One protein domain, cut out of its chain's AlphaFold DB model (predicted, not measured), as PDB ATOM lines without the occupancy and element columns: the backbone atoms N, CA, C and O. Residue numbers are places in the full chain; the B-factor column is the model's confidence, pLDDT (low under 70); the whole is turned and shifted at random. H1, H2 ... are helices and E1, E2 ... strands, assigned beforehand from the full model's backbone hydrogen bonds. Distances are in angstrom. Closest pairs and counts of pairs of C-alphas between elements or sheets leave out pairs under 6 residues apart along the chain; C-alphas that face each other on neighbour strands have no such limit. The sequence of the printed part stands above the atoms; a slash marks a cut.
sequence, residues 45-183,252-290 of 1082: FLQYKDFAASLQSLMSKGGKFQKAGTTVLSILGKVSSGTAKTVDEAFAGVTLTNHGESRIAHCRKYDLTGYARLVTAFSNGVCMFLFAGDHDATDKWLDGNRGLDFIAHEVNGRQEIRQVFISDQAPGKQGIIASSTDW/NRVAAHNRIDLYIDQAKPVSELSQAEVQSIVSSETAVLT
ATOM      1  N   PHE A  45      28.737  13.985  35.219       81.25
ATOM      2  CA  PHE A  45      28.258  15.355  35.370       81.25
ATOM      3  C   PHE A  45      27.456  15.482  36.667       81.25
ATOM      4  O   PHE A  45      26.645  14.608  36.963       81.25
ATOM      5  N   LEU A  46      27.647  16.558  37.432       77.44
ATOM      6  CA  LEU A  46      26.914  16.836  38.672       77.44
ATOM      7  C   LEU A  46      26.406  18.282  38.708       77.44
ATOM      8  O   LEU A  46      27.010  19.172  38.118       77.44
ATOM      9  N   GLN A  47      25.328  18.523  39.445       77.56
ATOM     10  CA  GLN A  47      24.849  19.855  39.802       77.56
ATOM     11  C   GLN A  47      25.196  20.148  41.263       77.56
ATOM     12  O   GLN A  47      24.906  19.339  42.144       77.56
ATOM     13  N   TYR A  48      25.824  21.295  41.514       79.81
ATOM     14  CA  TYR A  48      26.036  21.833  42.857       79.81
ATOM     15  C   TYR A  48      24.730  22.412  43.410       79.81
ATOM     16  O   TYR A  48      23.879  22.876  42.649       79.81
ATOM     17  N   LYS A  49      24.585  22.426  44.737       71.44
ATOM     18  CA  LYS A  49      23.356  22.844  45.440       71.44
ATOM     19  C   LYS A  49      22.787  24.216  45.011       71.44
ATOM     20  O   LYS A  49      21.574  24.364  44.935       71.44
ATOM     21  N   ASP A  50      23.638  25.192  44.671       73.69
ATOM     22  CA  ASP A  50      23.207  26.554  44.291       73.69
ATOM     23  C   ASP A  50      22.754  26.659  42.814       73.69
ATOM     24  O   ASP A  50      22.130  27.645  42.402       73.69
ATOM     25  N   PHE A  51      23.074  25.658  41.987       79.50
ATOM     26  CA  PHE A  51      22.966  25.755  40.534       79.50
ATOM     27  C   PHE A  51      21.515  25.867  40.045       79.50
ATOM     28  O   PHE A  51      21.216  26.759  39.247       79.50
ATOM     29  N   ALA A  52      20.606  25.019  40.538       66.62
ATOM     30  CA  ALA A  52      19.208  24.990  40.093       66.62
ATOM     31  C   ALA A  52      18.482  26.323  40.372       66.62
ATOM     32  O   ALA A  52      17.943  26.944  39.448       66.62
ATOM     33  N   ALA A  53      18.592  26.828  41.604       65.81
ATOM     34  CA  ALA A  53      18.028  28.111  42.013       65.81
ATOM     35  C   ALA A  53      18.610  29.292  41.210       65.81
ATOM     36  O   ALA A  53      17.870  30.191  40.793       65.81
ATOM     37  N   SER A  54      19.921  29.283  40.925       76.62
ATOM     38  CA  SER A  54      20.564  30.325  40.106       76.62
ATOM     39  C   SER A  54      20.027  30.349  38.667       76.62
ATOM     40  O   SER A  54      19.591  31.397  38.182       76.62
ATOM     41  N   LEU A  55      19.924  29.181  38.022       75.25
ATOM     42  CA  LEU A  55      19.367  29.024  36.679       75.25
ATOM     43  C   LEU A  55      17.896  29.467  36.616       75.25
ATOM     44  O   LEU A  55      17.486  30.136  35.665       75.25
ATOM     45  N   GLN A  56      17.108  29.155  37.644       63.47
ATOM     46  CA  GLN A  56      15.714  29.579  37.742       63.47
ATOM     47  C   GLN A  56      15.581  31.104  37.914       63.47
ATOM     48  O   GLN A  56      14.735  31.724  37.263       63.47
ATOM     49  N   SER A  57      16.443  31.723  38.728       68.06
ATOM     50  CA  SER A  57      16.538  33.184  38.872       68.06
ATOM     51  C   SER A  57      16.930  33.863  37.554       68.06
ATOM     52  O   SER A  57      16.331  34.861  37.160       68.06
ATOM     53  N   LEU A  58      17.873  33.287  36.805       76.00
ATOM     54  CA  LEU A  58      18.244  33.765  35.473       76.00
ATOM     55  C   LEU A  58      17.064  33.688  34.484       76.00
ATOM     56  O   LEU A  58      16.823  34.629  33.729       76.00
ATOM     57  N   MET A  59      16.301  32.591  34.496       68.62
ATOM     58  CA  MET A  59      15.154  32.413  33.598       68.62
ATOM     59  C   MET A  59      13.978  33.344  33.918       68.62
ATOM     60  O   MET A  59      13.318  33.813  32.987       68.62
ATOM     61  N   SER A  60      13.726  33.648  35.196       62.97
ATOM     62  CA  SER A  60      12.608  34.507  35.619       62.97
ATOM     63  C   SER A  60      12.750  35.967  35.165       62.97
ATOM     64  O   SER A  60      11.741  36.644  34.974       62.97
ATOM     65  N   LYS A  61      13.978  36.435  34.884       69.56
ATOM     66  CA  LYS A  61      14.256  37.772  34.316       69.56
ATOM     67  C   LYS A  61      13.774  37.950  32.866       69.56
ATOM     68  O   LYS A  61      13.766  39.071  32.360       69.56
ATOM     69  N   GLY A  62      13.361  36.872  32.192       62.41
ATOM     70  CA  GLY A  62      12.710  36.924  30.881       62.41
ATOM     71  C   GLY A  62      13.626  37.281  29.699       62.41
ATOM     72  O   GLY A  62      14.836  37.495  29.823       62.41
ATOM     73  N   GLY A  63      13.042  37.315  28.497       76.19
ATOM     74  CA  GLY A  63      13.681  37.842  27.286       76.19
ATOM     75  C   GLY A  63      15.038  37.206  26.942       76.19
ATOM     76  O   GLY A  63      15.129  36.016  26.638       76.19
ATOM     77  N   LYS A  64      16.111  38.012  26.945       72.69
ATOM     78  CA  LYS A  64      17.477  37.545  26.627       72.69
ATOM     79  C   LYS A  64      18.043  36.593  27.692       72.69
ATOM     80  O   LYS A  64      18.797  35.689  27.339       72.69
ATOM     81  N   PHE A  65      17.662  36.763  28.959       72.38
ATOM     82  CA  PHE A  65      18.104  35.903  30.063       72.38
ATOM     83  C   PHE A  65      17.389  34.550  30.044       72.38
ATOM     84  O   PHE A  65      18.028  33.515  30.211       72.38
ATOM     85  N   GLN A  66      16.101  34.536  29.687       66.62
ATOM     86  CA  GLN A  66      15.364  33.295  29.441       66.62
ATOM     87  C   GLN A  66      16.023  32.459  28.334       66.62
ATOM     88  O   GLN A  66      16.236  31.268  28.532       66.62
ATOM     89  N   LYS A  67      16.439  33.080  27.216       70.44
ATOM     90  CA  LYS A  67      17.200  32.391  26.154       70.44
ATOM     91  C   LYS A  67      18.528  31.815  26.655       70.44
ATOM     92  O   LYS A  67      18.861  30.697  26.284       70.44
ATOM     93  N   ALA A  68      19.257  32.539  27.508       74.56
ATOM     94  CA  ALA A  68      20.477  32.024  28.133       74.56
ATOM     95  C   ALA A  68      20.187  30.786  29.001       74.56
ATOM     96  O   ALA A  68      20.871  29.774  28.867       74.56
ATOM     97  N   GLY A  69      19.130  30.823  29.819       70.31
ATOM     98  CA  GLY A  69      18.684  29.666  30.600       70.31
ATOM     99  C   GLY A  69      18.244  28.479  29.733       70.31
ATOM    100  O   GLY A  69      18.624  27.346  30.014       70.31
ATOM    101  N   THR A  70      17.543  28.716  28.618       66.81
ATOM    102  CA  THR A  70      17.213  27.667  27.633       66.81
ATOM    103  C   THR A  70      18.465  27.032  27.015       66.81
ATOM    104  O   THR A  70      18.482  25.822  26.790       66.81
ATOM    105  N   THR A  71      19.539  27.799  26.789       75.12
ATOM    106  CA  THR A  71      20.832  27.250  26.344       75.12
ATOM    107  C   THR A  71      21.437  26.318  27.398       75.12
ATOM    108  O   THR A  71      21.871  25.221  27.053       75.12
ATOM    109  N   VAL A  72      21.405  26.692  28.684       77.12
ATOM    110  CA  VAL A  72      21.867  25.824  29.787       77.12
ATOM    111  C   VAL A  72      21.021  24.549  29.887       77.12
ATOM    112  O   VAL A  72      21.575  23.455  29.965       77.12
ATOM    113  N   LEU A  73      19.692  24.658  29.786       65.38
ATOM    114  CA  LEU A  73      18.786  23.503  29.738       65.38
ATOM    115  C   LEU A  73      19.080  22.569  28.552       65.38
ATOM    116  O   LEU A  73      18.987  21.354  28.696       65.38
ATOM    117  N   SER A  74      19.475  23.108  27.393       66.50
ATOM    118  CA  SER A  74      19.877  22.294  26.238       66.50
ATOM    119  C   SER A  74      21.159  21.496  26.502       66.50
ATOM    120  O   SER A  74      21.241  20.336  26.100       66.50
ATOM    121  N   ILE A  75      22.136  22.074  27.212       73.81
ATOM    122  CA  ILE A  75      23.361  21.370  27.635       73.81
ATOM    123  C   ILE A  75      23.006  20.235  28.602       73.81
ATOM    124  O   ILE A  75      23.404  19.093  28.375       73.81
ATOM    125  N   LEU A  76      22.202  20.526  29.631       66.56
ATOM    126  CA  LEU A  76      21.736  19.526  30.596       66.56
ATOM    127  C   LEU A  76      20.967  18.392  29.904       66.56
ATOM    128  O   LEU A  76      21.276  17.227  30.124       66.56
ATOM    129  N   GLY A  77      20.054  18.709  28.983       54.28
ATOM    130  CA  GLY A  77      19.300  17.707  28.223       54.28
ATOM    131  C   GLY A  77      20.178  16.767  27.385       54.28
ATOM    132  O   GLY A  77      19.887  15.573  27.306       54.28
ATOM    133  N   LYS A  78      21.284  17.254  26.800       65.31
ATOM    134  CA  LYS A  78      22.267  16.400  26.096       65.31
ATOM    135  C   LYS A  78      23.000  15.450  27.052       65.31
ATOM    136  O   LYS A  78      23.252  14.296  26.709       65.31
ATOM    137  N   VAL A  79      23.329  15.939  28.246       67.56
ATOM    138  CA  VAL A  79      24.019  15.176  29.292       67.56
ATOM    139  C   VAL A  79      23.097  14.109  29.892       67.56
ATOM    140  O   VAL A  79      23.426  12.927  29.837       67.56
ATOM    141  N   SER A  80      21.914  14.484  30.387       60.25
ATOM    142  CA  SER A  80      20.964  13.561  31.031       60.25
ATOM    143  C   SER A  80      20.406  12.501  30.071       60.25
ATOM    144  O   SER A  80      20.100  11.389  30.491       60.25
ATOM    145  N   SER A  81      20.319  12.795  28.766       55.97
ATOM    146  CA  SER A  81      19.958  11.800  27.737       55.97
ATOM    147  C   SER A  81      21.105  10.859  27.336       55.97
ATOM    148  O   SER A  81      20.900   9.964  26.515       55.97
ATOM    149  N   GLY A  82      22.321  11.060  27.860       58.38
ATOM    150  CA  GLY A  82      23.512  10.290  27.492       58.38
ATOM    151  C   GLY A  82      23.979  10.496  26.045       58.38
ATOM    152  O   GLY A  82      24.764   9.685  25.539       58.38
ATOM    153  N   THR A  83      23.493  11.546  25.369       57.38
ATOM    154  CA  THR A  83      23.871  11.886  23.985       57.38
ATOM    155  C   THR A  83      25.203  12.631  23.908       57.38
ATOM    156  O   THR A  83      25.898  12.498  22.903       57.38
ATOM    157  N   ALA A  84      25.603  13.327  24.976       64.31
ATOM    158  CA  ALA A  84      26.972  13.791  25.200       64.31
ATOM    159  C   ALA A  84      27.646  12.946  26.295       64.31
ATOM    160  O   ALA A  84      27.082  12.769  27.373       64.31
ATOM    161  N   LYS A  85      28.852  12.428  26.030       64.38
ATOM    162  CA  LYS A  85      29.644  11.608  26.976       64.38
ATOM    163  C   LYS A  85      30.944  12.279  27.412       64.38
ATOM    164  O   LYS A  85      31.612  11.800  28.329       64.38
ATOM    165  N   THR A  86      31.284  13.384  26.762       75.81
ATOM    166  CA  THR A  86      32.449  14.226  27.030       75.81
ATOM    167  C   THR A  86      32.024  15.684  27.208       75.81
ATOM    168  O   THR A  86      30.961  16.102  26.740       75.81
ATOM    169  N   VAL A  87      32.861  16.481  27.878       76.31
ATOM    170  CA  VAL A  87      32.617  17.924  28.069       76.31
ATOM    171  C   VAL A  87      32.504  18.654  26.725       76.31
ATOM    172  O   VAL A  87      31.619  19.491  26.555       76.31
ATOM    173  N   ASP A  88      33.338  18.304  25.746       76.44
ATOM    174  CA  ASP A  88      33.365  18.986  24.446       76.44
ATOM    175  C   ASP A  88      32.076  18.753  23.633       76.44
ATOM    176  O   ASP A  88      31.596  19.662  22.959       76.44
ATOM    177  N   GLU A  89      31.457  17.571  23.749       75.81
ATOM    178  CA  GLU A  89      30.135  17.278  23.169       75.81
ATOM    179  C   GLU A  89      29.004  18.029  23.893       75.81
ATOM    180  O   GLU A  89      28.081  18.544  23.253       75.81
ATOM    181  N   ALA A  90      29.065  18.110  25.228       73.38
ATOM    182  CA  ALA A  90      28.031  18.746  26.044       73.38
ATOM    183  C   ALA A  90      27.965  20.264  25.798       73.38
ATOM    184  O   ALA A  90      26.888  20.809  25.530       73.38
ATOM    185  N   PHE A  91      29.122  20.932  25.816       81.81
ATOM    186  CA  PHE A  91      29.256  22.388  25.681       81.81
ATOM    187  C   PHE A  91      29.455  22.863  24.226       81.81
ATOM    188  O   PHE A  91      29.704  24.047  23.988       81.81
ATOM    189  N   ALA A  92      29.300  21.972  23.239       75.81
ATOM    190  CA  ALA A  92      29.403  22.299  21.818       75.81
ATOM    191  C   ALA A  92      28.487  23.479  21.427       75.81
ATOM    192  O   ALA A  92      27.256  23.372  21.475       75.81
ATOM    193  N   GLY A  93      29.107  24.591  21.012       71.19
ATOM    194  CA  GLY A  93      28.439  25.835  20.615       71.19
ATOM    195  C   GLY A  93      28.463  26.965  21.654       71.19
ATOM    196  O   GLY A  93      27.957  28.043  21.355       71.19
ATOM    197  N   VAL A  94      29.053  26.759  22.837       81.44
ATOM    198  CA  VAL A  94      29.187  27.786  23.888       81.44
ATOM    199  C   VAL A  94      30.651  28.192  24.055       81.44
ATOM    200  O   VAL A  94      31.532  27.338  24.153       81.44
ATOM    201  N   THR A  95      30.935  29.494  24.081       82.00
ATOM    202  CA  THR A  95      32.304  30.016  24.182       82.00
ATOM    203  C   THR A  95      32.764  30.138  25.636       82.00
ATOM    204  O   THR A  95      31.995  30.492  26.530       82.00
ATOM    205  N   LEU A  96      34.045  29.865  25.888       84.38
ATOM    206  CA  LEU A  96      34.697  30.190  27.161       84.38
ATOM    207  C   LEU A  96      34.981  31.696  27.242       84.38
ATOM    208  O   LEU A  96      35.236  32.341  26.225       84.38
ATOM    209  N   THR A  97      34.968  32.263  28.448       82.00
ATOM    210  CA  THR A  97      35.364  33.663  28.650       82.00
ATOM    211  C   THR A  97      36.879  33.837  28.536       82.00
ATOM    212  O   THR A  97      37.633  33.036  29.080       82.00
ATOM    213  N   ASN A  98      37.328  34.929  27.907       56.84
ATOM    214  CA  ASN A  98      38.751  35.206  27.627       56.84
ATOM    215  C   ASN A  98      39.653  35.336  28.871       56.84
ATOM    216  O   ASN A  98      40.872  35.254  28.753       56.84
ATOM    217  N   HIS A  99      39.071  35.558  30.051       61.72
ATOM    218  CA  HIS A  99      39.788  35.627  31.321       61.72
ATOM    219  C   HIS A  99      39.533  34.343  32.112       61.72
ATOM    220  O   HIS A  99      38.382  34.043  32.446       61.72
ATOM    221  N   GLY A 100      40.601  33.597  32.405       62.81
ATOM    222  CA  GLY A 100      40.540  32.435  33.290       62.81
ATOM    223  C   GLY A 100      40.059  32.837  34.686       62.81
ATOM    224  O   GLY A 100      40.434  33.891  35.197       62.81
ATOM    225  N   GLU A 101      39.213  32.007  35.289       79.06
ATOM    226  CA  GLU A 101      38.692  32.228  36.636       79.06
ATOM    227  C   GLU A 101      39.550  31.459  37.644       79.06
ATOM    228  O   GLU A 101      39.824  30.282  37.431       79.06
ATOM    229  N   SER A 102      40.001  32.126  38.712       74.69
ATOM    230  CA  SER A 102      40.923  31.532  39.701       74.69
ATOM    231  C   SER A 102      40.471  31.687  41.155       74.69
ATOM    232  O   SER A 102      41.229  31.360  42.058       74.69
ATOM    233  N   ARG A 103      39.238  32.161  41.389       79.25
ATOM    234  CA  ARG A 103      38.618  32.192  42.727       79.25
ATOM    235  C   ARG A 103      38.145  30.819  43.220       79.25
ATOM    236  O   ARG A 103      37.981  30.644  44.420       79.25
ATOM    237  N   ILE A 104      37.925  29.876  42.305       82.31
ATOM    238  CA  ILE A 104      37.434  28.514  42.559       82.31
ATOM    239  C   ILE A 104      38.382  27.535  41.865       82.31
ATOM    240  O   ILE A 104      38.798  27.786  40.726       82.31
ATOM    241  N   ALA A 105      38.707  26.426  42.527       78.19
ATOM    242  CA  ALA A 105      39.575  25.396  41.973       78.19
ATOM    243  C   ALA A 105      38.971  24.786  40.696       78.19
ATOM    244  O   ALA A 105      37.759  24.606  40.567       78.19
ATOM    245  N   HIS A 106      39.822  24.483  39.712       83.56
ATOM    246  CA  HIS A 106      39.423  23.844  38.448       83.56
ATOM    247  C   HIS A 106      38.288  24.549  37.658       83.56
ATOM    248  O   HIS A 106      37.612  23.925  36.830       83.56
ATOM    249  N   CYS A 107      38.074  25.849  37.889       85.25
ATOM    250  CA  CYS A 107      36.926  26.589  37.374       85.25
ATOM    251  C   CYS A 107      36.998  26.888  35.861       85.25
ATOM    252  O   CYS A 107      38.005  27.360  35.330       85.25
ATOM    253  N   ARG A 108      35.873  26.697  35.160       88.00
ATOM    254  CA  ARG A 108      35.638  27.111  33.768       88.00
ATOM    255  C   ARG A 108      34.370  27.958  33.685       88.00
ATOM    256  O   ARG A 108      33.297  27.537  34.120       88.00
ATOM    257  N   LYS A 109      34.504  29.154  33.105       88.69
ATOM    258  CA  LYS A 109      33.442  30.162  32.979       88.69
ATOM    259  C   LYS A 109      33.070  30.350  31.506       88.69
ATOM    260  O   LYS A 109      33.920  30.682  30.681       88.69
ATOM    261  N   TYR A 110      31.803  30.114  31.189       88.38
ATOM    262  CA  TYR A 110      31.244  30.132  29.838       88.38
ATOM    263  C   TYR A 110      30.368  31.372  29.610       88.38
ATOM    264  O   TYR A 110      29.678  31.837  30.523       88.38
ATOM    265  N   ASP A 111      30.375  31.898  28.385       87.12
ATOM    266  CA  ASP A 111      29.503  32.982  27.932       87.12
ATOM    267  C   ASP A 111      28.272  32.413  27.210       87.12
ATOM    268  O   ASP A 111      28.399  31.695  26.221       87.12
ATOM    269  N   LEU A 112      27.071  32.731  27.705       80.00
ATOM    270  CA  LEU A 112      25.817  32.218  27.144       80.00
ATOM    271  C   LEU A 112      25.207  33.137  26.069       80.00
ATOM    272  O   LEU A 112      24.575  32.639  25.140       80.00
ATOM    273  N   THR A 113      25.330  34.465  26.213       74.12
ATOM    274  CA  THR A 113      24.649  35.478  25.362       74.12
ATOM    275  C   THR A 113      25.277  36.887  25.413       74.12
ATOM    276  O   THR A 113      24.652  37.861  24.993       74.12
ATOM    277  N   GLY A 114      26.468  37.049  25.988       73.94
ATOM    278  CA  GLY A 114      27.105  38.336  26.300       73.94
ATOM    279  C   GLY A 114      26.638  38.972  27.617       73.94
ATOM    280  O   GLY A 114      27.391  39.731  28.219       73.94
ATOM    281  N   TYR A 115      25.444  38.627  28.114       77.19
ATOM    282  CA  TYR A 115      24.837  39.207  29.329       77.19
ATOM    283  C   TYR A 115      24.681  38.212  30.487       77.19
ATOM    284  O   TYR A 115      24.315  38.612  31.588       77.19
ATOM    285  N   ALA A 116      24.944  36.927  30.245       86.62
ATOM    286  CA  ALA A 116      24.821  35.857  31.228       86.62
ATOM    287  C   ALA A 116      26.036  34.925  31.190       86.62
ATOM    288  O   ALA A 116      26.687  34.770  30.149       86.62
ATOM    289  N   ARG A 117      26.355  34.319  32.330       90.94
ATOM    290  CA  ARG A 117      27.528  33.472  32.549       90.94
ATOM    291  C   ARG A 117      27.102  32.143  33.161       90.94
ATOM    292  O   ARG A 117      26.160  32.094  33.947       90.94
ATOM    293  N   LEU A 118      27.820  31.085  32.799       89.69
ATOM    294  CA  LEU A 118      27.712  29.763  33.412       89.69
ATOM    295  C   LEU A 118      29.065  29.396  34.024       89.69
ATOM    296  O   LEU A 118      30.083  29.401  33.330       89.69
ATOM    297  N   VAL A 119      29.070  29.092  35.318       90.56
ATOM    298  CA  VAL A 119      30.245  28.685  36.091       90.56
ATOM    299  C   VAL A 119      30.204  27.177  36.306       90.56
ATOM    300  O   VAL A 119      29.179  26.615  36.693       90.56
ATOM    301  N   THR A 120      31.336  26.526  36.058       89.69
ATOM    302  CA  THR A 120      31.522  25.080  36.221       89.69
ATOM    303  C   THR A 120      32.891  24.790  36.833       89.69
ATOM    304  O   THR A 120      33.801  25.602  36.675       89.69
ATOM    305  N   ALA A 121      33.071  23.634  37.467       87.44
ATOM    306  CA  ALA A 121      34.390  23.085  37.799       87.44
ATOM    307  C   ALA A 121      34.598  21.751  37.071       87.44
ATOM    308  O   ALA A 121      33.651  20.979  36.908       87.44
ATOM    309  N   PHE A 122      35.816  21.480  36.599       85.44
ATOM    310  CA  PHE A 122      36.132  20.235  35.894       85.44
ATOM    311  C   PHE A 122      37.458  19.629  36.354       85.44
ATOM    312  O   PHE A 122      38.521  20.185  36.072       85.44
ATOM    313  N   SER A 123      37.395  18.455  36.983       82.62
ATOM    314  CA  SER A 123      38.573  17.724  37.454       82.62
ATOM    315  C   SER A 123      38.419  16.221  37.212       82.62
ATOM    316  O   SER A 123      37.347  15.667  37.424       82.62
ATOM    317  N   ASN A 124      39.471  15.584  36.689       80.94
ATOM    318  CA  ASN A 124      39.618  14.133  36.479       80.94
ATOM    319  C   ASN A 124      38.352  13.358  36.012       80.94
ATOM    320  O   ASN A 124      37.975  12.324  36.558       80.94
ATOM    321  N   GLY A 125      37.673  13.857  34.970       76.31
ATOM    322  CA  GLY A 125      36.480  13.200  34.409       76.31
ATOM    323  C   GLY A 125      35.172  13.482  35.160       76.31
ATOM    324  O   GLY A 125      34.156  12.867  34.850       76.31
ATOM    325  N   VAL A 126      35.174  14.435  36.089       82.31
ATOM    326  CA  VAL A 126      33.994  14.960  36.783       82.31
ATOM    327  C   VAL A 126      33.761  16.412  36.356       82.31
ATOM    328  O   VAL A 126      34.671  17.240  36.412       82.31
ATOM    329  N   CYS A 127      32.544  16.735  35.914       86.31
ATOM    330  CA  CYS A 127      32.122  18.075  35.502       86.31
ATOM    331  C   CYS A 127      30.967  18.565  36.383       86.31
ATOM    332  O   CYS A 127      29.872  18.007  36.352       86.31
ATOM    333  N   MET A 128      31.199  19.616  37.163       85.69
ATOM    334  CA  MET A 128      30.225  20.165  38.102       85.69
ATOM    335  C   MET A 128      29.657  21.485  37.584       85.69
ATOM    336  O   MET A 128      30.402  22.436  37.354       85.69
ATOM    337  N   PHE A 129      28.337  21.559  37.427       86.25
ATOM    338  CA  PHE A 129      27.600  22.796  37.184       86.25
ATOM    339  C   PHE A 129      27.438  23.543  38.512       86.25
ATOM    340  O   PHE A 129      26.837  23.001  39.437       86.25
ATOM    341  N   LEU A 130      27.993  24.756  38.619       86.12
ATOM    342  CA  LEU A 130      28.073  25.485  39.890       86.12
ATOM    343  C   LEU A 130      27.033  26.602  40.009       86.12
ATOM    344  O   LEU A 130      26.283  26.640  40.980       86.12
ATOM    345  N   PHE A 131      26.975  27.500  39.021       88.94
ATOM    346  CA  PHE A 131      26.120  28.690  39.065       88.94
ATOM    347  C   PHE A 131      25.811  29.223  37.660       88.94
ATOM    348  O   PHE A 131      26.676  29.190  36.782       88.94
ATOM    349  N   ALA A 132      24.609  29.757  37.441       87.31
ATOM    350  CA  ALA A 132      24.226  30.463  36.220       87.31
ATOM    351  C   ALA A 132      23.521  31.789  36.554       87.31
ATOM    352  O   ALA A 132      22.517  31.801  37.258       87.31
ATOM    353  N   GLY A 133      24.014  32.909  36.021       88.62
ATOM    354  CA  GLY A 133      23.485  34.239  36.340       88.62
ATOM    355  C   GLY A 133      23.850  35.311  35.316       88.62
ATOM    356  O   GLY A 133      24.455  35.023  34.283       88.62
ATOM    357  N   ASP A 134      23.476  36.561  35.594       89.12
ATOM    358  CA  ASP A 134      24.059  37.728  34.917       89.12
ATOM    359  C   ASP A 134      25.462  38.033  35.471       89.12
ATOM    360  O   ASP A 134      25.971  37.297  36.321       89.12
ATOM    361  N   HIS A 135      26.137  39.061  34.944       85.94
ATOM    362  CA  HIS A 135      27.518  39.377  35.339       85.94
ATOM    363  C   HIS A 135      27.619  39.671  36.840       85.94
ATOM    364  O   HIS A 135      28.395  39.003  37.519       85.94
ATOM    365  N   ASP A 136      26.786  40.574  37.360       84.19
ATOM    366  CA  ASP A 136      26.836  41.024  38.756       84.19
ATOM    367  C   ASP A 136      26.506  39.890  39.742       84.19
ATOM    368  O   ASP A 136      27.210  39.697  40.735       84.19
ATOM    369  N   ALA A 137      25.469  39.088  39.458       84.94
ATOM    370  CA  ALA A 137      25.122  37.942  40.298       84.94
ATOM    371  C   ALA A 137      26.206  36.854  40.265       84.94
ATOM    372  O   ALA A 137      26.489  36.240  41.292       84.94
ATOM    373  N   THR A 138      26.827  36.631  39.102       87.25
ATOM    374  CA  THR A 138      27.915  35.654  38.957       87.25
ATOM    375  C   THR A 138      29.163  36.097  39.708       87.25
ATOM    376  O   THR A 138      29.776  35.280  40.388       87.25
ATOM    377  N   ASP A 139      29.541  37.373  39.617       85.31
ATOM    378  CA  ASP A 139      30.750  37.877  40.271       85.31
ATOM    379  C   ASP A 139      30.594  37.892  41.799       85.31
ATOM    380  O   ASP A 139      31.465  37.396  42.514       85.31
ATOM    381  N   LYS A 140      29.418  38.304  42.299       83.19
ATOM    382  CA  LYS A 140      29.071  38.215  43.726       83.19
ATOM    383  C   LYS A 140      29.078  36.771  44.246       83.19
ATOM    384  O   LYS A 140      29.541  36.531  45.359       83.19
ATOM    385  N   TRP A 141      28.575  35.808  43.468       86.25
ATOM    386  CA  TRP A 141      28.599  34.393  43.861       86.25
ATOM    387  C   TRP A 141      30.026  33.817  43.860       86.25
ATOM    388  O   TRP A 141      30.385  33.083  44.781       86.25
ATOM    389  N   LEU A 142      30.860  34.194  42.882       84.38
ATOM    390  CA  LEU A 142      32.275  33.808  42.818       84.38
ATOM    391  C   LEU A 142      33.091  34.378  43.985       84.38
ATOM    392  O   LEU A 142      33.971  33.692  44.499       84.38
ATOM    393  N   ASP A 143      32.794  35.601  44.427       79.50
ATOM    394  CA  ASP A 143      33.446  36.198  45.595       79.50
ATOM    395  C   ASP A 143      32.991  35.575  46.922       79.50
ATOM    396  O   ASP A 143      33.816  35.389  47.815       79.50
ATOM    397  N   GLY A 144      31.721  35.172  47.031       75.94
ATOM    398  CA  GLY A 144      31.213  34.427  48.189       75.94
ATOM    399  C   GLY A 144      31.712  32.978  48.289       75.94
ATOM    400  O   GLY A 144      31.652  32.397  49.367       75.94
ATOM    401  N   ASN A 145      32.219  32.396  47.196       82.00
ATOM    402  CA  ASN A 145      32.711  31.012  47.136       82.00
ATOM    403  C   ASN A 145      34.227  30.928  46.863       82.00
ATOM    404  O   ASN A 145      34.703  29.957  46.273       82.00
ATOM    405  N   ARG A 146      35.004  31.937  47.277       79.44
ATOM    406  CA  ARG A 146      36.472  31.918  47.149       79.44
ATOM    407  C   ARG A 146      37.085  30.732  47.901       79.44
ATOM    408  O   ARG A 146      36.702  30.449  49.032       79.44
ATOM    409  N   GLY A 147      38.027  30.049  47.254       75.88
ATOM    410  CA  GLY A 147      38.687  28.854  47.786       75.88
ATOM    411  C   GLY A 147      37.863  27.566  47.677       75.88
ATOM    412  O   GLY A 147      38.297  26.541  48.191       75.88
ATOM    413  N   LEU A 148      36.686  27.584  47.033       84.06
ATOM    414  CA  LEU A 148      35.866  26.381  46.845       84.06
ATOM    415  C   LEU A 148      36.599  25.335  45.987       84.06
ATOM    416  O   LEU A 148      37.032  25.625  44.869       84.06
ATOM    417  N   ASP A 149      36.654  24.111  46.503       86.94
ATOM    418  CA  ASP A 149      37.101  22.896  45.819       86.94
ATOM    419  C   ASP A 149      36.204  21.707  46.234       86.94
ATOM    420  O   ASP A 149      35.276  21.848  47.042       86.94
ATOM    421  N   PHE A 150      36.454  20.521  45.676       87.12
ATOM    422  CA  PHE A 150      35.635  19.330  45.889       87.12
ATOM    423  C   PHE A 150      36.466  18.108  46.281       87.12
ATOM    424  O   PHE A 150      37.489  17.788  45.672       87.12
ATOM    425  N   ILE A 151      35.964  17.382  47.280       87.62
ATOM    426  CA  ILE A 151      36.551  16.151  47.812       87.62
ATOM    427  C   ILE A 151      35.579  14.986  47.659       87.62
ATOM    428  O   ILE A 151      34.362  15.168  47.680       87.62
ATOM    429  N   ALA A 152      36.117  13.783  47.528       86.69
ATOM    430  CA  ALA A 152      35.375  12.538  47.572       86.69
ATOM    431  C   ALA A 152      35.547  11.876  48.942       86.69
ATOM    432  O   ALA A 152      36.669  11.689  49.418       86.69
ATOM    433  N   HIS A 153      34.423  11.519  49.557       82.62
ATOM    434  CA  HIS A 153      34.359  10.756  50.796       82.62
ATOM    435  C   HIS A 153      33.760   9.379  50.495       82.62
ATOM    436  O   HIS A 153      32.678   9.284  49.911       82.62
ATOM    437  N   GLU A 154      34.429   8.306  50.916       82.25
ATOM    438  CA  GLU A 154      33.927   6.952  50.689       82.25
ATOM    439  C   GLU A 154      32.846   6.585  51.715       82.25
ATOM    440  O   GLU A 154      33.020   6.757  52.921       82.25
ATOM    441  N   VAL A 155      31.711   6.073  51.239       71.12
ATOM    442  CA  VAL A 155      30.604   5.578  52.063       71.12
ATOM    443  C   VAL A 155      30.114   4.259  51.472       71.12
ATOM    444  O   VAL A 155      29.584   4.216  50.362       71.12
ATOM    445  N   ASN A 156      30.287   3.158  52.211       70.50
ATOM    446  CA  ASN A 156      29.854   1.808  51.815       70.50
ATOM    447  C   ASN A 156      30.337   1.367  50.408       70.50
ATOM    448  O   ASN A 156      29.579   0.748  49.657       70.50
ATOM    449  N   GLY A 157      31.582   1.695  50.035       70.12
ATOM    450  CA  GLY A 157      32.156   1.359  48.723       70.12
ATOM    451  C   GLY A 157      31.643   2.215  47.557       70.12
ATOM    452  O   GLY A 157      31.713   1.791  46.403       70.12
ATOM    453  N   ARG A 158      31.084   3.397  47.845       77.50
ATOM    454  CA  ARG A 158      30.672   4.421  46.869       77.50
ATOM    455  C   ARG A 158      31.261   5.775  47.249       77.50
ATOM    456  O   ARG A 158      31.620   5.978  48.405       77.50
ATOM    457  N   GLN A 159      31.347   6.694  46.294       79.38
ATOM    458  CA  GLN A 159      31.985   7.999  46.497       79.38
ATOM    459  C   GLN A 159      30.940   9.122  46.573       79.38
ATOM    460  O   GLN A 159      30.186   9.344  45.625       79.38
ATOM    461  N   GLU A 160      30.907   9.856  47.684       80.75
ATOM    462  CA  GLU A 160      30.105  11.074  47.841       80.75
ATOM    463  C   GLU A 160      30.970  12.310  47.585       80.75
ATOM    464  O   GLU A 160      32.007  12.484  48.227       80.75
ATOM    465  N   ILE A 161      30.537  13.201  46.688       82.06
ATOM    466  CA  ILE A 161      31.263  14.449  46.415       82.06
ATOM    467  C   ILE A 161      30.805  15.543  47.381       82.06
ATOM    468  O   ILE A 161      29.632  15.932  47.378       82.06
ATOM    469  N   ARG A 162      31.734  16.045  48.197       81.81
ATOM    470  CA  ARG A 162      31.519  17.087  49.208       81.81
ATOM    471  C   ARG A 162      32.300  18.356  48.875       81.81
ATOM    472  O   ARG A 162      33.372  18.300  48.281       81.81
ATOM    473  N   GLN A 163      31.753  19.509  49.257       85.31
ATOM    474  CA  GLN A 163      32.462  20.786  49.140       85.31
ATOM    475  C   GLN A 163      33.527  20.924  50.232       85.31
ATOM    476  O   GLN A 163      33.274  20.587  51.392       85.31
ATOM    477  N   VAL A 164      34.668  21.503  49.880       85.38
ATOM    478  CA  VAL A 164      35.694  21.968  50.815       85.38
ATOM    479  C   VAL A 164      36.075  23.404  50.449       85.38
ATOM    480  O   VAL A 164      35.901  23.814  49.304       85.38
ATOM    481  N   PHE A 165      36.569  24.178  51.412       82.56
ATOM    482  CA  PHE A 165      37.199  25.467  51.131       82.56
ATOM    483  C   PHE A 165      38.661  25.409  51.565       82.56
ATOM    484  O   PHE A 165      38.952  24.929  52.661       82.56
ATOM    485  N   ILE A 166      39.553  25.854  50.685       80.25
ATOM    486  CA  ILE A 166      41.007  25.836  50.857       80.25
ATOM    487  C   ILE A 166      41.522  27.236  50.514       80.25
ATOM    488  O   ILE A 166      41.287  27.722  49.405       80.25
ATOM    489  N   SER A 167      42.198  27.895  51.455       69.00
ATOM    490  CA  SER A 167      42.708  29.264  51.261       69.00
ATOM    491  C   SER A 167      43.969  29.360  50.389       69.00
ATOM    492  O   SER A 167      44.162  30.387  49.734       69.00
ATOM    493  N   ASP A 168      44.803  28.313  50.318       62.06
ATOM    494  CA  ASP A 168      45.997  28.280  49.458       62.06
ATOM    495  C   ASP A 168      45.772  27.510  48.146       62.06
ATOM    496  O   ASP A 168      45.802  26.280  48.105       62.06
ATOM    497  N   GLN A 169      45.630  28.257  47.046       52.72
ATOM    498  CA  GLN A 169      45.995  27.784  45.706       52.72
ATOM    499  C   GLN A 169      46.774  28.867  44.932       52.72
ATOM    500  O   GLN A 169      46.273  29.435  43.955       52.72
ATOM    501  N   ALA A 170      48.018  29.119  45.373       34.97
ATOM    502  CA  ALA A 170      49.219  29.478  44.588       34.97
ATOM    503  C   ALA A 170      50.049  30.633  45.198       34.97
ATOM    504  O   ALA A 170      49.486  31.605  45.714       34.97
ATOM    505  N   PRO A 171      51.395  30.622  45.040       33.03
ATOM    506  CA  PRO A 171      52.267  31.632  45.636       33.03
ATOM    507  C   PRO A 171      51.922  33.055  45.178       33.03
ATOM    508  O   PRO A 171      51.953  33.364  43.986       33.03
ATOM    509  N   GLY A 172      51.643  33.939  46.139       45.06
ATOM    510  CA  GLY A 172      51.407  35.366  45.891       45.06
ATOM    511  C   GLY A 172      49.945  35.785  45.691       45.06
ATOM    512  O   GLY A 172      49.711  36.913  45.259       45.06
ATOM    513  N   LYS A 173      48.958  34.934  46.009       46.41
ATOM    514  CA  LYS A 173      47.533  35.312  46.032       46.41
ATOM    515  C   LYS A 173      46.911  35.074  47.411       46.41
ATOM    516  O   LYS A 173      46.605  33.945  47.764       46.41
ATOM    517  N   GLN A 174      46.662  36.146  48.164       45.50
ATOM    518  CA  GLN A 174      45.851  36.078  49.385       45.50
ATOM    519  C   GLN A 174      44.369  35.916  49.013       45.50
ATOM    520  O   GLN A 174      43.733  36.859  48.540       45.50
ATOM    521  N   GLY A 175      43.832  34.711  49.204       52.84
ATOM    522  CA  GLY A 175      42.435  34.359  48.949       52.84
ATOM    523  C   GLY A 175      41.707  33.951  50.227       52.84
ATOM    524  O   GLY A 175      41.335  32.793  50.364       52.84
ATOM    525  N   ILE A 176      41.510  34.888  51.161       57.41
ATOM    526  CA  ILE A 176      40.790  34.615  52.417       57.41
ATOM    527  C   ILE A 176      39.359  34.148  52.090       57.41
ATOM    528  O   ILE A 176      38.653  34.784  51.297       57.41
ATOM    529  N   ILE A 177      38.948  33.022  52.685       63.19
ATOM    530  CA  ILE A 177      37.580  32.489  52.606       63.19
ATOM    531  C   ILE A 177      36.629  33.529  53.209       63.19
ATOM    532  O   ILE A 177      36.908  34.067  54.278       63.19
ATOM    533  N   ALA A 178      35.506  33.816  52.545       61.31
ATOM    534  CA  ALA A 178      34.582  34.865  52.973       61.31
ATOM    535  C   ALA A 178      34.065  34.633  54.412       61.31
ATOM    536  O   ALA A 178      33.236  33.758  54.660       61.31
ATOM    537  N   SER A 179      34.557  35.444  55.351       61.88
ATOM    538  CA  SER A 179      34.320  35.324  56.791       61.88
ATOM    539  C   SER A 179      33.235  36.326  57.227       61.88
ATOM    540  O   SER A 179      33.469  37.495  57.528       61.88
ATOM    541  N   SER A 180      31.972  35.890  57.191       62.62
ATOM    542  CA  SER A 180      30.877  36.620  57.846       62.62
ATOM    543  C   SER A 180      30.853  36.250  59.325       62.62
ATOM    544  O   SER A 180      30.782  35.068  59.638       62.62
ATOM    545  N   THR A 181      30.885  37.226  60.234       66.06
ATOM    546  CA  THR A 181      30.884  36.954  61.683       66.06
ATOM    547  C   THR A 181      29.481  36.619  62.194       66.06
ATOM    548  O   THR A 181      28.574  37.443  62.068       66.06
ATOM    549  N   ASP A 182      29.313  35.444  62.810       62.62
ATOM    550  CA  ASP A 182      28.129  35.131  63.619       62.62
ATOM    551  C   ASP A 182      28.239  35.767  65.019       62.62
ATOM    552  O   ASP A 182      28.968  35.303  65.901       62.62
ATOM    553  N   TRP A 183      27.502  36.864  65.212       56.44
ATOM    554  CA  TRP A 183      27.459  37.634  66.459       56.44
ATOM    555  C   TRP A 183      26.619  36.986  67.571       56.44
ATOM    556  O   TRP A 183      26.645  37.473  68.700       56.44
ATOM    557  N   ASN A 252      29.447  27.629  59.397       73.38
ATOM    558  CA  ASN A 252      29.484  26.528  58.436       73.38
ATOM    559  C   ASN A 252      30.227  25.288  58.977       73.38
ATOM    560  O   ASN A 252      31.256  24.851  58.452       73.38
ATOM    561  N   ARG A 253      29.660  24.679  60.028       79.81
ATOM    562  CA  ARG A 253      30.216  23.483  60.694       79.81
ATOM    563  C   ARG A 253      30.431  22.298  59.739       79.81
ATOM    564  O   ARG A 253      31.378  21.540  59.912       79.81
ATOM    565  N   VAL A 254      29.587  22.141  58.712       76.88
ATOM    566  CA  VAL A 254      29.703  21.043  57.728       76.88
ATOM    567  C   VAL A 254      30.951  21.204  56.858       76.88
ATOM    568  O   VAL A 254      31.702  20.247  56.689       76.88
ATOM    569  N   ALA A 255      31.218  22.407  56.342       78.38
ATOM    570  CA  ALA A 255      32.437  22.647  55.573       78.38
ATOM    571  C   ALA A 255      33.697  22.548  56.450       78.38
ATOM    572  O   ALA A 255      34.703  22.007  55.995       78.38
ATOM    573  N   ALA A 256      33.629  22.991  57.712       83.75
ATOM    574  CA  ALA A 256      34.714  22.802  58.676       83.75
ATOM    575  C   ALA A 256      35.029  21.307  58.892       83.75
ATOM    576  O   ALA A 256      36.190  20.905  58.833       83.75
ATOM    577  N   HIS A 257      34.009  20.452  59.045       85.31
ATOM    578  CA  HIS A 257      34.190  18.998  59.113       85.31
ATOM    579  C   HIS A 257      34.832  18.416  57.846       85.31
ATOM    580  O   HIS A 257      35.795  17.659  57.963       85.31
ATOM    581  N   ASN A 258      34.363  18.808  56.657       84.19
ATOM    582  CA  ASN A 258      34.937  18.359  55.383       84.19
ATOM    583  C   ASN A 258      36.413  18.771  55.232       84.19
ATOM    584  O   ASN A 258      37.218  18.009  54.700       84.19
ATOM    585  N   ARG A 259      36.788  19.964  55.717       88.25
ATOM    586  CA  ARG A 259      38.174  20.449  55.675       88.25
ATOM    587  C   ARG A 259      39.098  19.686  56.623       88.25
ATOM    588  O   ARG A 259      40.248  19.440  56.261       88.25
ATOM    589  N   ILE A 260      38.587  19.281  57.789       87.50
ATOM    590  CA  ILE A 260      39.284  18.363  58.699       87.50
ATOM    591  C   ILE A 260      39.460  17.003  58.021       87.50
ATOM    592  O   ILE A 260      40.580  16.510  57.999       87.50
ATOM    593  N   ASP A 261      38.406  16.436  57.421       87.12
ATOM    594  CA  ASP A 261      38.456  15.112  56.772       87.12
ATOM    595  C   ASP A 261      39.484  15.037  55.639       87.12
ATOM    596  O   ASP A 261      40.148  14.012  55.496       87.12
ATOM    597  N   LEU A 262      39.666  16.127  54.886       87.31
ATOM    598  CA  LEU A 262      40.739  16.253  53.896       87.31
ATOM    599  C   LEU A 262      42.141  16.314  54.534       87.31
ATOM    600  O   LEU A 262      43.081  15.771  53.972       87.31
ATOM    601  N   TYR A 263      42.302  16.966  55.691       86.69
ATOM    602  CA  TYR A 263      43.599  17.056  56.382       86.69
ATOM    603  C   TYR A 263      44.018  15.735  57.057       86.69
ATOM    604  O   TYR A 263      45.207  15.471  57.194       86.69
ATOM    605  N   ILE A 264      43.056  14.908  57.483       87.19
ATOM    606  CA  ILE A 264      43.310  13.625  58.169       87.19
ATOM    607  C   ILE A 264      43.205  12.399  57.241       87.19
ATOM    608  O   ILE A 264      42.965  11.291  57.725       87.19
ATOM    609  N   ASP A 265      43.324  12.603  55.924       84.06
ATOM    610  CA  ASP A 265      43.235  11.581  54.867       84.06
ATOM    611  C   ASP A 265      41.949  10.714  54.898       84.06
ATOM    612  O   ASP A 265      41.919   9.587  54.400       84.06
ATOM    613  N   GLN A 266      40.849  11.227  55.472       84.31
ATOM    614  CA  GLN A 266      39.529  10.569  55.463       84.31
ATOM    615  C   GLN A 266      38.692  10.916  54.222       84.31
ATOM    616  O   GLN A 266      37.720  10.225  53.910       84.31
ATOM    617  N   ALA A 267      39.082  11.955  53.489       85.31
ATOM    618  CA  ALA A 267      38.551  12.309  52.182       85.31
ATOM    619  C   ALA A 267      39.697  12.763  51.268       85.31
ATOM    620  O   ALA A 267      40.701  13.282  51.747       85.31
ATOM    621  N   LYS A 268      39.538  12.589  49.954       86.69
ATOM    622  CA  LYS A 268      40.577  12.898  48.953       86.69
ATOM    623  C   LYS A 268      40.093  13.893  47.898       86.69
ATOM    624  O   LYS A 268      38.896  13.895  47.599       86.69
ATOM    625  N   PRO A 269      40.967  14.720  47.302       86.00
ATOM    626  CA  PRO A 269      40.588  15.627  46.219       86.00
ATOM    627  C   PRO A 269      39.950  14.893  45.030       86.00
ATOM    628  O   PRO A 269      40.389  13.809  44.643       86.00
ATOM    629  N   VAL A 270      38.947  15.500  44.383       84.06
ATOM    630  CA  VAL A 270      38.325  14.928  43.165       84.06
ATOM    631  C   VAL A 270      39.336  14.769  42.018       84.06
ATOM    632  O   VAL A 270      39.188  13.882  41.178       84.06
ATOM    633  N   SER A 271      40.404  15.571  42.010       81.06
ATOM    634  CA  SER A 271      41.533  15.448  41.081       81.06
ATOM    635  C   SER A 271      42.271  14.105  41.172       81.06
ATOM    636  O   SER A 271      42.840  13.677  40.168       81.06
ATOM    637  N   GLU A 272      42.217  13.399  42.304       84.12
ATOM    638  CA  GLU A 272      42.981  12.164  42.558       84.12
ATOM    639  C   GLU A 272      42.188  10.864  42.319       84.12
ATOM    640  O   GLU A 272      42.722   9.765  42.476       84.12
ATOM    641  N   LEU A 273      40.917  10.954  41.912       84.00
ATOM    642  CA  LEU A 273      40.055   9.782  41.732       84.00
ATOM    643  C   LEU A 273      40.478   8.866  40.574       84.00
ATOM    644  O   LEU A 273      40.804   9.305  39.469       84.00
ATOM    645  N   SER A 274      40.373   7.554  40.778       83.62
ATOM    646  CA  SER A 274      40.478   6.590  39.682       83.62
ATOM    647  C   SER A 274      39.192   6.542  38.843       83.62
ATOM    648  O   SER A 274      38.093   6.846  39.304       83.62
ATOM    649  N   GLN A 275      39.295   6.082  37.592       78.56
ATOM    650  CA  GLN A 275      38.137   5.966  36.691       78.56
ATOM    651  C   GLN A 275      37.054   4.990  37.195       78.56
ATOM    652  O   GLN A 275      35.884   5.152  36.854       78.56
ATOM    653  N   ALA A 276      37.418   3.999  38.015       74.94
ATOM    654  CA  ALA A 276      36.454   3.112  38.668       74.94
ATOM    655  C   ALA A 276      35.684   3.845  39.781       74.94
ATOM    656  O   ALA A 276      34.468   3.708  39.891       74.94
ATOM    657  N   GLU A 277      36.378   4.681  40.555       79.88
ATOM    658  CA  GLU A 277      35.778   5.477  41.625       79.88
ATOM    659  C   GLU A 277      34.853   6.564  41.072       79.88
ATOM    660  O   GLU A 277      33.742   6.717  41.579       79.88
ATOM    661  N   VAL A 278      35.234   7.223  39.970       80.12
ATOM    662  CA  VAL A 278      34.365   8.159  39.230       80.12
ATOM    663  C   VAL A 278      33.062   7.481  38.782       80.12
ATOM    664  O   VAL A 278      31.989   8.068  38.884       80.12
ATOM    665  N   GLN A 279      33.103   6.216  38.349       76.38
ATOM    666  CA  GLN A 279      31.887   5.460  38.007       76.38
ATOM    667  C   GLN A 279      31.057   5.029  39.231       76.38
ATOM    668  O   GLN A 279      29.880   4.715  39.072       76.38
ATOM    669  N   SER A 280      31.640   5.042  40.433       75.81
ATOM    670  CA  SER A 280      30.972   4.728  41.708       75.81
ATOM    671  C   SER A 280      30.449   5.955  42.470       75.81
ATOM    672  O   SER A 280      29.956   5.809  43.593       75.81
ATOM    673  N   ILE A 281      30.567   7.154  41.886       75.94
ATOM    674  CA  ILE A 281      30.008   8.384  42.456       75.94
ATOM    675  C   ILE A 281      28.496   8.222  42.646       75.94
ATOM    676  O   ILE A 281      27.815   7.623  41.814       75.94
ATOM    677  N   VAL A 282      27.977   8.779  43.737       71.62
ATOM    678  CA  VAL A 282      26.543   8.926  44.006       71.62
ATOM    679  C   VAL A 282      26.194  10.368  44.352       71.62
ATOM    680  O   VAL A 282      27.041  11.150  44.784       71.62
ATOM    681  N   SER A 283      24.921  10.707  44.164       63.34
ATOM    682  CA  SER A 283      24.351  11.978  44.602       63.34
ATOM    683  C   SER A 283      24.466  12.174  46.123       63.34
ATOM    684  O   SER A 283      24.212  11.247  46.891       63.34
ATOM    685  N   SER A 284      24.817  13.390  46.545       60.41
ATOM    686  CA  SER A 284      25.022  13.815  47.937       60.41
ATOM    687  C   SER A 284      24.289  15.136  48.235       60.41
ATOM    688  O   SER A 284      23.729  15.759  47.333       60.41
ATOM    689  N   GLU A 285      24.328  15.617  49.487       54.19
ATOM    690  CA  GLU A 285      23.727  16.913  49.867       54.19
ATOM    691  C   GLU A 285      24.322  18.131  49.131       54.19
ATOM    692  O   GLU A 285      23.679  19.176  49.038       54.19
ATOM    693  N   THR A 286      25.557  18.027  48.635       55.59
ATOM    694  CA  THR A 286      26.288  19.147  48.018       55.59
ATOM    695  C   THR A 286      26.421  19.031  46.506       55.59
ATOM    696  O   THR A 286      26.584  20.055  45.840       55.59
ATOM    697  N   ALA A 287      26.364  17.813  45.961       63.09
ATOM    698  CA  ALA A 287      26.528  17.551  44.538       63.09
ATOM    699  C   ALA A 287      25.663  16.360  44.095       63.09
ATOM    700  O   ALA A 287      25.810  15.247  44.596       63.09
ATOM    701  N   VAL A 288      24.781  16.587  43.124       60.97
ATOM    702  CA  VAL A 288      23.780  15.608  42.664       60.97
ATOM    703  C   VAL A 288      24.097  15.209  41.217       60.97
ATOM    704  O   VAL A 288      24.328  16.082  40.381       60.97
ATOM    705  N   LEU A 289      24.149  13.913  40.890       64.94
ATOM    706  CA  LEU A 289      24.507  13.418  39.548       64.94
ATOM    707  C   LEU A 289      23.488  13.844  38.495       64.94
ATOM    708  O   LEU A 289      22.321  13.526  38.646       64.94
ATOM    709  N   THR A 290      23.924  14.424  37.371       59.41
ATOM    710  CA  THR A 290      23.068  14.944  36.275       59.41
ATOM    711  C   THR A 290      22.179  13.872  35.600       59.41
ATOM    712  O   THR A 290      21.299  14.200  34.809       59.41
TER     713      THR A 290
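Overview. This is residues 45 to 183 and 252 to 290 of the 1082 residues of the protein "DNA helicase" of Alphaproteobacteria bacterium (UniProt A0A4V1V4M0). A strongly twisted sheet of five strands has the helical hairpin H1 and H2 on one face and H4 on the other, while the long two-strand hairpin E5 and E6 stands partly face to face with it, the strands of the two sheets crossed. H5 packs on E5 and E6, and short H6 sits near the turn of that hairpin. The printed part has 178 residues with six named helices and seven named strands, in the order E1 H1 H2 H3 E2 E3 E4 H4 E5 E6 H5 H6 E7. The large sheet runs E2 E3 E4 E1 E7 and is mixed; the class is mixed, helices and strands. The whole is compact, with a radius of gyration of the C-alphas of 16.3 A and spans of 48 by 41 by 31 A.

Arrangement. The printed part begins with E1, residues 45 to 48, an inner strand of the sheet that runs E2, residues 107 to 111, E3, residues 116 to 123, E4, residues 126 to 134, E1, and E7, residues 287 to 289. E1 is parallel to E4, with N 48 and O 129 2.9 A apart, within hydrogen-bond range. H1, residues 51 to 60, and H2, residues 63 to 80, are a hairpin and touch, H2 with its residues 65 to 72 alone; the closest C-alphas are those of Met 59 and Gln 66, 4.3 A. They run opposite ways at a tilt of 35.4 degrees, only just steep. Both are on the same face of the sheet: H1, at a height of 4.4 A, is over none of the strands, while H2, at 9.4 A, is over E3 and E4 and runs along the strands. H3, residues 87 to 90, touches H2, with C-alphas 75 and 90 5.6 A apart, and only grazes the sheet. E2, E3 and E4 form a meander, each strand the antiparallel neighbour of the one before; N 108 and O 120 are 2.8 A apart, and so are N 119 and O 131. H4, residues 135 to 144, is on the opposite face at a height of 8.8 A, over E4, which gives three layers, helices on both faces of a sheet. E5, residues 148 to 155, and E6, residues 158 to 165, are an antiparallel hairpin, with N 151 and O 162 2.9 A apart. The two sheets form a sandwich, two sheets face to face, their facing parts 10.0 A centre to centre and their strands at 46 degrees. H5, residues 253 to 263, comes closest to E6 at the C-alphas of Val 164 and Arg 259, 5.7 A. H6, residues 275 to 279, comes closest to E6 at the C-alphas of Gln 159 and Glu 277, 6.7 A. E7 is antiparallel to E1, with N 47 and O 288 2.8 A apart. Every O i to N i+4 pair is within hydrogen-bond range in H1, H2, H4, H5 and H6; H3 is too short for such a pair.

Along the chain. E1 begins at C-alpha 45, (28.258, 15.355, 35.370). From first to last C-alpha, H2 measures 25.6 A, E4 24.9 A, E3 23.6 A, E6 22.4 A and E5 22.1 A. H5 ends at C-alpha 263, (43.599, 17.056, 56.382), and E7 ends at C-alpha 289, (24.507, 13.418, 39.548).

Size, cuts and confidence. The C-alphas farthest apart are those of Thr 83 and Trp 183, 49.8 A. Residues 184 to 251 are not printed, and C-alphas 183 and 252 are 13.8 A apart across the cut. The links H3 to E2 and H5 to H6 are long. The mean pLDDT of the printed part is 75.2, and 50 residues are under 70, among them 76 to 85, 167 to 183 and 283 to 290.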